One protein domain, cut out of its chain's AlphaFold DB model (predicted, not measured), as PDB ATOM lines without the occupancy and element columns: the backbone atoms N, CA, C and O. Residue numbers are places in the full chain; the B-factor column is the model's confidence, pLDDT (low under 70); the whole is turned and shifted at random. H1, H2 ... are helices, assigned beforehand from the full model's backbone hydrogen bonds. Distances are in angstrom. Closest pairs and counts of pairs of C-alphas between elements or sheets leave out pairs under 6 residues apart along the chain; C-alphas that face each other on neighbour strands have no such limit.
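AT A GLANCE: This is residues 52 to 110 of the 130 residues of an uncharacterized protein of Mola mola (UniProt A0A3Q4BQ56). Two helices, H1 and H2, make a V, joined at its corner by a tight link, and a third helix, H3, packs slantwise on H2 at one side of the V, its first end toward the V's opening and its last end toward the corner. Beyond the far end of H2 a long loop, residues 84 to 95, swings out and turns back to H3. The printed part has 59 residues with three named helices in the order H1, H2, H3 and no named strand, and its class is all helix. The whole is compact, with a radius of gyration of the C-alphas of 11.8 A and spans of 32 by 26 by 17 A.

HOW THE PARTS SIT: Begin at residues 52 to 66, which are H1, and go on through the tight link of three residues to H2, residues 70 to 83. H1 and H2 only just touch, with 3 pairs of C-alphas within 8 A, and only at the corner by their link. Look there for their closest C-alphas, those of Ser 64 and Leu 70, 5.7 A apart; H1 touches H2 with residues 63 to 64 alone, and H2 touches H1 with residues 70 to 71 alone. The two run opposite ways at a steep tilt of 59 degrees. After the long link comes H3, residues 96 to 108, which touches H2 with 9 pairs of C-alphas within 8 A. Their closest C-alphas are those of Val 74 and Ala 100, 5.4 A apart. H2 and H3 run opposite ways at a steep tilt of 48 degrees. H1 and H3 are close but not clearly touching, with the closest C-alphas, those of Leu 60 and Ala 100, 7.8 A apart. They run the same way at a steep tilt of 45 degrees. In H1 and H2 every O i to N i+4 pair is within hydrogen-bond range; in H3 it is 8 of 9.

IN THESE COORDINATES: Find C-alpha 52 at (-105.817, 35.860, -124.565); from there H1 runs 21.4 A to C-alpha 66 at (-105.404, 22.585, -141.295). H2 runs 20.2 A from Leu 70 to Ile 83. H3 runs 19.2 A from Pro 96 to Gln 108, whose C-alpha is at (-93.609, 28.320, -141.336).

THE WHOLE: The two C-alphas farthest apart are those of Arg 66 and Glu 91, 33.3 A. The printed part has no cut. The long link is the one from H2 to H3, 12 residues with no named element. The mean pLDDT of the printed part is 94.6, and no printed residue is under 70.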
ATOM      1  N   ASN A  52    -107.075  36.193-123.889       91.12
ATOM      2  CA  ASN A  52    -105.817  35.860-124.565       91.12
ATOM      3  C   ASN A  52    -105.597  34.341-124.658       91.12
ATOM      4  O   ASN A  52    -105.181  33.837-125.706       91.12
ATOM      5  N   ALA A  53    -105.889  33.592-123.585       92.62
ATOM      6  CA  ALA A  53    -105.812  32.133-123.624       92.62
ATOM      7  C   ALA A  53    -106.845  31.551-124.594       92.62
ATOM      8  O   ALA A  53    -106.503  30.676-125.387       92.62
ATOM      9  N   PHE A  54    -108.072  32.080-124.592       93.81
ATOM     10  CA  PHE A  54    -109.116  31.658-125.525       93.81
ATOM     11  C   PHE A  54    -108.716  31.879-126.994       93.81
ATOM     12  O   PHE A  54    -108.823  30.962-127.813       93.81
ATOM     13  N   GLN A  55    -108.195  33.063-127.331       93.75
ATOM     14  CA  GLN A  55    -107.710  33.377-128.678       93.75
ATOM     15  C   GLN A  55    -106.546  32.467-129.084       93.75
ATOM     16  O   GLN A  55    -106.530  31.944-130.199       93.75
ATOM     17  N   THR A  56    -105.611  32.210-128.165       93.81
ATOM     18  CA  THR A  56    -104.481  31.299-128.401       93.81
ATOM     19  C   THR A  56    -104.966  29.880-128.697       93.81
ATOM     20  O   THR A  56    -104.557  29.289-129.693       93.81
ATOM     21  N   THR A  57    -105.873  29.328-127.885       95.19
ATOM     22  CA  THR A  57    -106.443  27.991-128.110       95.19
ATOM     23  C   THR A  57    -107.202  27.913-129.431       95.19
ATOM     24  O   THR A  57    -107.038  26.942-130.170       95.19
ATOM     25  N   THR A  58    -107.979  28.947-129.759       95.44
ATOM     26  CA  THR A  58    -108.710  29.035-131.030       95.44
ATOM     27  C   THR A  58    -107.745  29.002-132.215       95.44
ATOM     28  O   THR A  58    -107.907  28.189-133.122       95.44
ATOM     29  N   TYR A  59    -106.695  29.822-132.178       93.25
ATOM     30  CA  TYR A  59    -105.667  29.856-133.216       93.25
ATOM     31  C   TYR A  59    -104.969  28.500-133.391       93.25
ATOM     32  O   TYR A  59    -104.882  27.987-134.509       93.25
ATOM     33  N   LEU A  60    -104.522  27.881-132.292       94.56
ATOM     34  CA  LEU A  60    -103.864  26.573-132.332       94.56
ATOM     35  C   LEU A  60    -104.788  25.482-132.892       94.56
ATOM     36  O   LEU A  60    -104.330  24.655-133.678       94.56
ATOM     37  N   SER A  61    -106.076  25.505-132.536       94.69
ATOM     38  CA  SER A  61    -107.071  24.549-133.035       94.69
ATOM     39  C   SER A  61    -107.309  24.687-134.540       94.69
ATOM     40  O   SER A  61    -107.354  23.689-135.260       94.69
ATOM     41  N   VAL A  62    -107.404  25.921-135.046       94.00
ATOM     42  CA  VAL A  62    -107.542  26.173-136.488       94.00
ATOM     43  C   VAL A  62    -106.328  25.639-137.248       94.00
ATOM     44  O   VAL A  62    -106.488  24.976-138.273       94.00
ATOM     45  N   LEU A  63    -105.114  25.876-136.744       93.50
ATOM     46  CA  LEU A  63    -103.901  25.370-137.385       93.50
ATOM     47  C   LEU A  63    -103.794  23.844-137.330       93.50
ATOM     48  O   LEU A  63    -103.423  23.238-138.333       93.50
ATOM     49  N   SER A  64    -104.140  23.217-136.202       93.31
ATOM     50  CA  SER A  64    -104.079  21.755-136.072       93.31
ATOM     51  C   SER A  64    -105.061  21.045-136.994       93.31
ATOM     52  O   SER A  64    -104.763  19.958-137.475       93.31
ATOM     53  N   ASN A  65    -106.214  21.661-137.262       93.56
ATOM     54  CA  ASN A  65    -107.190  21.124-138.208       93.56
ATOM     55  C   ASN A  65    -106.747  21.299-139.666       93.56
ATOM     56  O   ASN A  65    -107.192  20.553-140.534       93.56
ATOM     57  N   ARG A  66    -105.893  22.290-139.945       91.75
ATOM     58  CA  ARG A  66    -105.404  22.585-141.295       91.75
ATOM     59  C   ARG A  66    -104.196  21.739-141.691       91.75
ATOM     60  O   ARG A  66    -104.111  21.347-142.848       91.75
ATOM     61  N   GLU A  67    -103.266  21.498-140.770       94.81
ATOM     62  CA  GLU A  67    -102.019  20.771-141.041       94.81
ATOM     63  C   GLU A  67    -101.914  19.516-140.158       94.81
ATOM     64  O   GLU A  67    -101.595  19.628-138.968       94.81
ATOM     65  N   PRO A  68    -102.149  18.311-140.711       94.88
ATOM     66  CA  PRO A  68    -102.160  17.069-139.938       94.88
ATOM     67  C   PRO A  68    -100.807  16.720-139.304       94.88
ATOM     68  O   PRO A  68    -100.782  16.008-138.300       94.88
ATOM     69  N   LEU A  69     -99.682  17.223-139.828       95.25
ATOM     70  CA  LEU A  69     -98.359  17.007-139.230       95.25
ATOM     71  C   LEU A  69     -98.135  17.827-137.956       95.25
ATOM     72  O   LEU A  69     -97.259  17.483-137.160       95.25
ATOM     73  N   LEU A  70     -98.913  18.891-137.731       96.06
ATOM     74  CA  LEU A  70     -98.705  19.785-136.597       96.06
ATOM     75  C   LEU A  70     -98.897  19.051-135.266       96.06
ATOM     76  O   LEU A  70     -98.015  19.092-134.409       96.06
ATOM     77  N   LEU A  71    -100.023  18.354-135.087       96.12
ATOM     78  CA  LEU A  71    -100.340  17.705-133.813       96.12
ATOM     79  C   LEU A  71     -99.308  16.622-133.421       96.12
ATOM     80  O   LEU A  71     -98.803  16.696-132.297       96.12
ATOM     81  N   PRO A  72     -98.918  15.672-134.297       97.75
ATOM     82  CA  PRO A  72     -97.873  14.696-133.985       97.75
ATOM     83  C   PRO A  72     -96.531  15.336-133.615       97.75
ATOM     84  O   PRO A  72     -95.898  14.910-132.648       97.75
ATOM     85  N   LEU A  73     -96.108  16.382-134.334       97.88
ATOM     86  CA  LEU A  73     -94.850  17.081-134.056       97.88
ATOM     87  C   LEU A  73     -94.883  17.806-132.706       97.88
ATOM     88  O   LEU A  73     -93.924  17.718-131.939       97.88
ATOM     89  N   VAL A  74     -95.992  18.478-132.382       97.75
ATOM     90  CA  VAL A  74     -96.178  19.143-131.083       97.75
ATOM     91  C   VAL A  74     -96.158  18.131-129.943       97.75
ATOM     92  O   VAL A  74     -95.484  18.360-128.938       97.75
ATOM     93  N   LEU A  75     -96.861  17.004-130.087       97.50
ATOM     94  CA  LEU A  75     -96.882  15.956-129.068       97.50
ATOM     95  C   LEU A  75     -95.505  15.310-128.885       97.50
ATOM     96  O   LEU A  75     -95.079  15.123-127.747       97.50
ATOM     97  N   GLY A  76     -94.792  15.029-129.980       98.19
ATOM     98  CA  GLY A  76     -93.436  14.480-129.940       98.19
ATOM     99  C   GLY A  76     -92.446  15.421-129.253       98.19
ATOM    100  O   GLY A  76     -91.766  15.017-128.308       98.19
ATOM    101  N   LEU A  77     -92.421  16.698-129.658       98.25
ATOM    102  CA  LEU A  77     -91.544  17.702-129.050       98.25
ATOM    103  C   LEU A  77     -91.866  17.908-127.567       98.25
ATOM    104  O   LEU A  77     -90.960  17.974-126.739       98.25
ATOM    105  N   ARG A  78     -93.152  17.969-127.210       97.38
ATOM    106  CA  ARG A  78     -93.572  18.124-125.815       97.38
ATOM    107  C   ARG A  78     -93.209  16.903-124.971       97.38
ATOM    108  O   ARG A  78     -92.803  17.059-123.824       97.38
ATOM    109  N   HIS A  79     -93.345  15.694-125.512       97.88
ATOM    110  CA  HIS A  79     -92.948  14.481-124.803       97.88
ATOM    111  C   HIS A  79     -91.441  14.464-124.526       97.88
ATOM    112  O   HIS A  79     -91.033  14.214-123.393       97.88
ATOM    113  N   TRP A  80     -90.628  14.815-125.524       98.00
ATOM    114  CA  TRP A  80     -89.188  15.002-125.347       98.00
ATOM    115  C   TRP A  80     -88.876  16.057-124.274       98.00
ATOM    116  O   TRP A  80     -88.107  15.787-123.354       98.00
ATOM    117  N   ALA A  81     -89.539  17.215-124.322       97.50
ATOM    118  CA  ALA A  81     -89.357  18.286-123.344       97.50
ATOM    119  C   ALA A  81     -89.672  17.840-121.907       97.50
ATOM    120  O   ALA A  81     -88.969  18.223-120.972       97.50
ATOM    121  N   ARG A  82     -90.685  16.982-121.737       96.25
ATOM    122  CA  ARG A  82     -91.029  16.382-120.445       96.25
ATOM    123  C   ARG A  82     -89.951  15.432-119.931       96.25
ATOM    124  O   ARG A  82     -89.643  15.465-118.745       96.25
ATOM    125  N   ILE A  83     -89.362  14.606-120.800       97.25
ATOM    126  CA  ILE A  83     -88.233  13.728-120.435       97.25
ATOM    127  C   ILE A  83     -87.027  14.569-120.003       97.25
ATOM    128  O   ILE A  83     -86.359  14.242-119.025       97.25
ATOM    129  N   CYS A  84     -86.782  15.680-120.696       96.31
ATOM    130  CA  CYS A  84     -85.723  16.633-120.362       96.31
ATOM    131  C   CYS A  84     -86.070  17.561-119.189       96.31
ATOM    132  O   CYS A  84     -85.220  18.349-118.789       96.31
ATOM    133  N   MET A  85     -87.289  17.476-118.639       94.94
ATOM    134  CA  MET A  85     -87.762  18.270-117.497       94.94
ATOM    135  C   MET A  85     -87.777  19.786-117.755       94.94
ATOM    136  O   MET A  85     -87.726  20.581-116.821       94.94
ATOM    137  N   ILE A  86     -87.888  20.198-119.020       95.75
ATOM    138  CA  ILE A  86     -87.914  21.613-119.427       95.75
ATOM    139  C   ILE A  86     -89.335  22.141-119.677       95.75
ATOM    140  O   ILE A  86     -89.493  23.292-120.074       95.75
ATOM    141  N   ASP A  87     -90.375  21.327-119.472       94.50
ATOM    142  CA  ASP A  87     -91.789  21.685-119.682       94.50
ATOM    143  C   ASP A  87     -92.507  22.164-118.403       94.50
ATOM    144  O   ASP A  87     -93.737  22.269-118.360       94.50
ATOM    145  N   ARG A  88     -91.739  22.456-117.347       92.00
ATOM    146  CA  ARG A  88     -92.233  22.823-116.017       92.00
ATOM    147  C   ARG A  88     -92.169  24.330-115.794       92.00
ATOM    148  O   ARG A  88     -91.209  24.836-115.226       92.00
ATOM    149  N   ALA A  89     -93.201  25.048-116.234       90.06
ATOM    150  CA  ALA A  89     -93.250  26.513-116.141       90.06
ATOM    151  C   ALA A  89     -93.056  27.052-114.710       90.06
ATOM    152  O   ALA A  89     -92.348  28.035-114.519       90.06
ATOM    153  N   GLU A  90     -93.620  26.370-113.710       84.19
ATOM    154  CA  GLU A  90     -93.497  26.753-112.293       84.19
ATOM    155  C   GLU A  90     -92.065  26.587-111.747       84.19
ATOM    156  O   GLU A  90     -91.700  27.206-110.754       84.19
ATOM    157  N   GLU A  91     -91.234  25.777-112.410       90.00
ATOM    158  CA  GLU A  91     -89.825  25.538-112.063       90.00
ATOM    159  C   GLU A  91     -88.868  26.323-112.990       90.00
ATOM    160  O   GLU A  91     -87.673  26.043-113.042       90.00
ATOM    161  N   GLY A  92     -89.379  27.301-113.753       89.19
ATOM    162  CA  GLY A  92     -88.595  28.101-114.704       89.19
ATOM    163  C   GLY A  92     -88.438  27.483-116.100       89.19
ATOM    164  O   GLY A  92     -87.723  28.030-116.939       89.19
ATOM    165  N   GLY A  93     -89.109  26.363-116.372       93.31
ATOM    166  CA  GLY A  93     -89.205  25.762-117.700       93.31
ATOM    167  C   GLY A  93     -90.151  26.510-118.647       93.31
ATOM    168  O   GLY A  93     -90.741  27.541-118.322       93.31
ATOM    169  N   LEU A  94     -90.328  25.967-119.849       94.62
ATOM    170  CA  LEU A  94     -91.205  26.546-120.863       94.62
ATOM    171  C   LEU A  94     -92.658  26.070-120.680       94.62
ATOM    172  O   LEU A  94     -92.904  24.871-120.533       94.62
ATOM    173  N   PRO A  95     -93.650  26.976-120.762       92.62
ATOM    174  CA  PRO A  95     -95.055  26.591-120.779       92.62
ATOM    175  C   PRO A  95     -95.406  25.687-121.975       92.62
ATOM    176  O   PRO A  95     -94.905  25.908-123.080       92.62
ATOM    177  N   PRO A  96     -96.357  24.744-121.830       91.81
ATOM    178  CA  PRO A  96     -96.721  23.802-122.891       91.81
ATOM    179  C   PRO A  96     -97.071  24.429-124.250       91.81
ATOM    180  O   PRO A  96     -96.726  23.870-125.291       91.81
ATOM    181  N   TYR A  97     -97.743  25.586-124.263       93.94
ATOM    182  CA  TYR A  97     -98.137  26.253-125.509       93.94
ATOM    183  C   TYR A  97     -96.932  26.787-126.303       93.94
ATOM    184  O   TYR A  97     -97.022  26.926-127.521       93.94
ATOM    185  N   VAL A  98     -95.795  27.049-125.647       95.62
ATOM    186  CA  VAL A  98     -94.575  27.535-126.307       95.62
ATOM    187  C   VAL A  98     -94.023  26.477-127.258       95.62
ATOM    188  O   VAL A  98     -93.670  26.806-128.387       95.62
ATOM    189  N   PHE A  99     -94.047  25.198-126.874       97.06
ATOM    190  CA  PHE A  99     -93.638  24.108-127.766       97.06
ATOM    191  C   PHE A  99     -94.521  24.025-129.016       97.06
ATOM    192  O   PHE A  99     -94.014  23.776-130.108       97.06
ATOM    193  N   ALA A 100     -95.824  24.299-128.888       96.69
ATOM    194  CA  ALA A 100     -96.709  24.383-130.046       96.69
ATOM    195  C   ALA A 100     -96.298  25.523-130.990       96.69
ATOM    196  O   ALA A 100     -96.193  25.315-132.198       96.69
ATOM    197  N   LEU A 101     -95.988  26.703-130.443       96.12
ATOM    198  CA  LEU A 101     -95.513  27.847-131.227       96.12
ATOM    199  C   LEU A 101     -94.167  27.575-131.912       96.12
ATOM    200  O   LEU A 101     -93.992  27.969-133.061       96.12
ATOM    201  N   MET A 102     -93.242  26.871-131.255       97.06
ATOM    202  CA  MET A 102     -91.955  26.487-131.850       97.06
ATOM    203  C   MET A 102     -92.144  25.588-133.075       97.06
ATOM    204  O   MET A 102     -91.512  25.817-134.106       97.06
ATOM    205  N   VAL A 103     -93.039  24.596-132.995       97.19
ATOM    206  CA  VAL A 103     -93.353  23.723-134.138       97.19
ATOM    207  C   VAL A 103     -94.048  24.504-135.250       97.19
ATOM    208  O   VAL A 103     -93.680  24.355-136.413       97.19
ATOM    209  N   ILE A 104     -95.009  25.372-134.918       95.62
ATOM    210  CA  ILE A 104     -95.674  26.236-135.905       95.62
ATOM    211  C   ILE A 104     -94.642  27.098-136.633       95.62
ATOM    212  O   ILE A 104     -94.633  27.135-137.860       95.62
ATOM    213  N   TYR A 105     -93.744  27.741-135.888       95.25
ATOM    214  CA  TYR A 105     -92.682  28.556-136.459       95.25
ATOM    215  C   TYR A 105     -91.757  27.725-137.354       95.25
ATOM    216  O   TYR A 105     -91.479  28.122-138.483       95.25
ATOM    217  N   PHE A 106     -91.336  26.541-136.907       95.38
ATOM    218  CA  PHE A 106     -90.542  25.622-137.724       95.38
ATOM    219  C   PHE A 106     -91.233  25.289-139.055       95.38
ATOM    220  O   PHE A 106     -90.610  25.401-140.108       95.38
ATOM    221  N   LEU A 107     -92.527  24.948-139.029       94.38
ATOM    222  CA  LEU A 107     -93.307  24.638-140.232       94.38
ATOM    223  C   LEU A 107     -93.487  25.855-141.153       94.38
ATOM    224  O   LEU A 107     -93.519  25.690-142.374       94.38
ATOM    225  N   GLN A 108     -93.555  27.062-140.587       93.62
ATOM    226  CA  GLN A 108     -93.609  28.320-141.336       93.62
ATOM    227  C   GLN A 108     -92.274  28.657-142.023       93.62
ATOM    228  O   GLN A 108     -92.299  29.187-143.132       93.62
ATOM    229  N   GLN A 109     -91.128  28.354-141.395       91.62
ATOM    230  CA  GLN A 109     -89.777  28.680-141.896       91.62
ATOM    231  C   GLN A 109     -89.161  27.617-142.820       91.62
ATOM    232  O   GLN A 109     -88.010  27.748-143.244       91.62
ATOM    233  N   ARG A 110     -89.886  26.540-143.134       90.69
ATOM    234  CA  ARG A 110     -89.439  25.566-144.136       90.69
ATOM    235  C   ARG A 110     -89.239  26.247-145.496       90.69
ATOM    236  O   ARG A 110     -89.935  27.205-145.815       90.69
TER     237      ARG A 110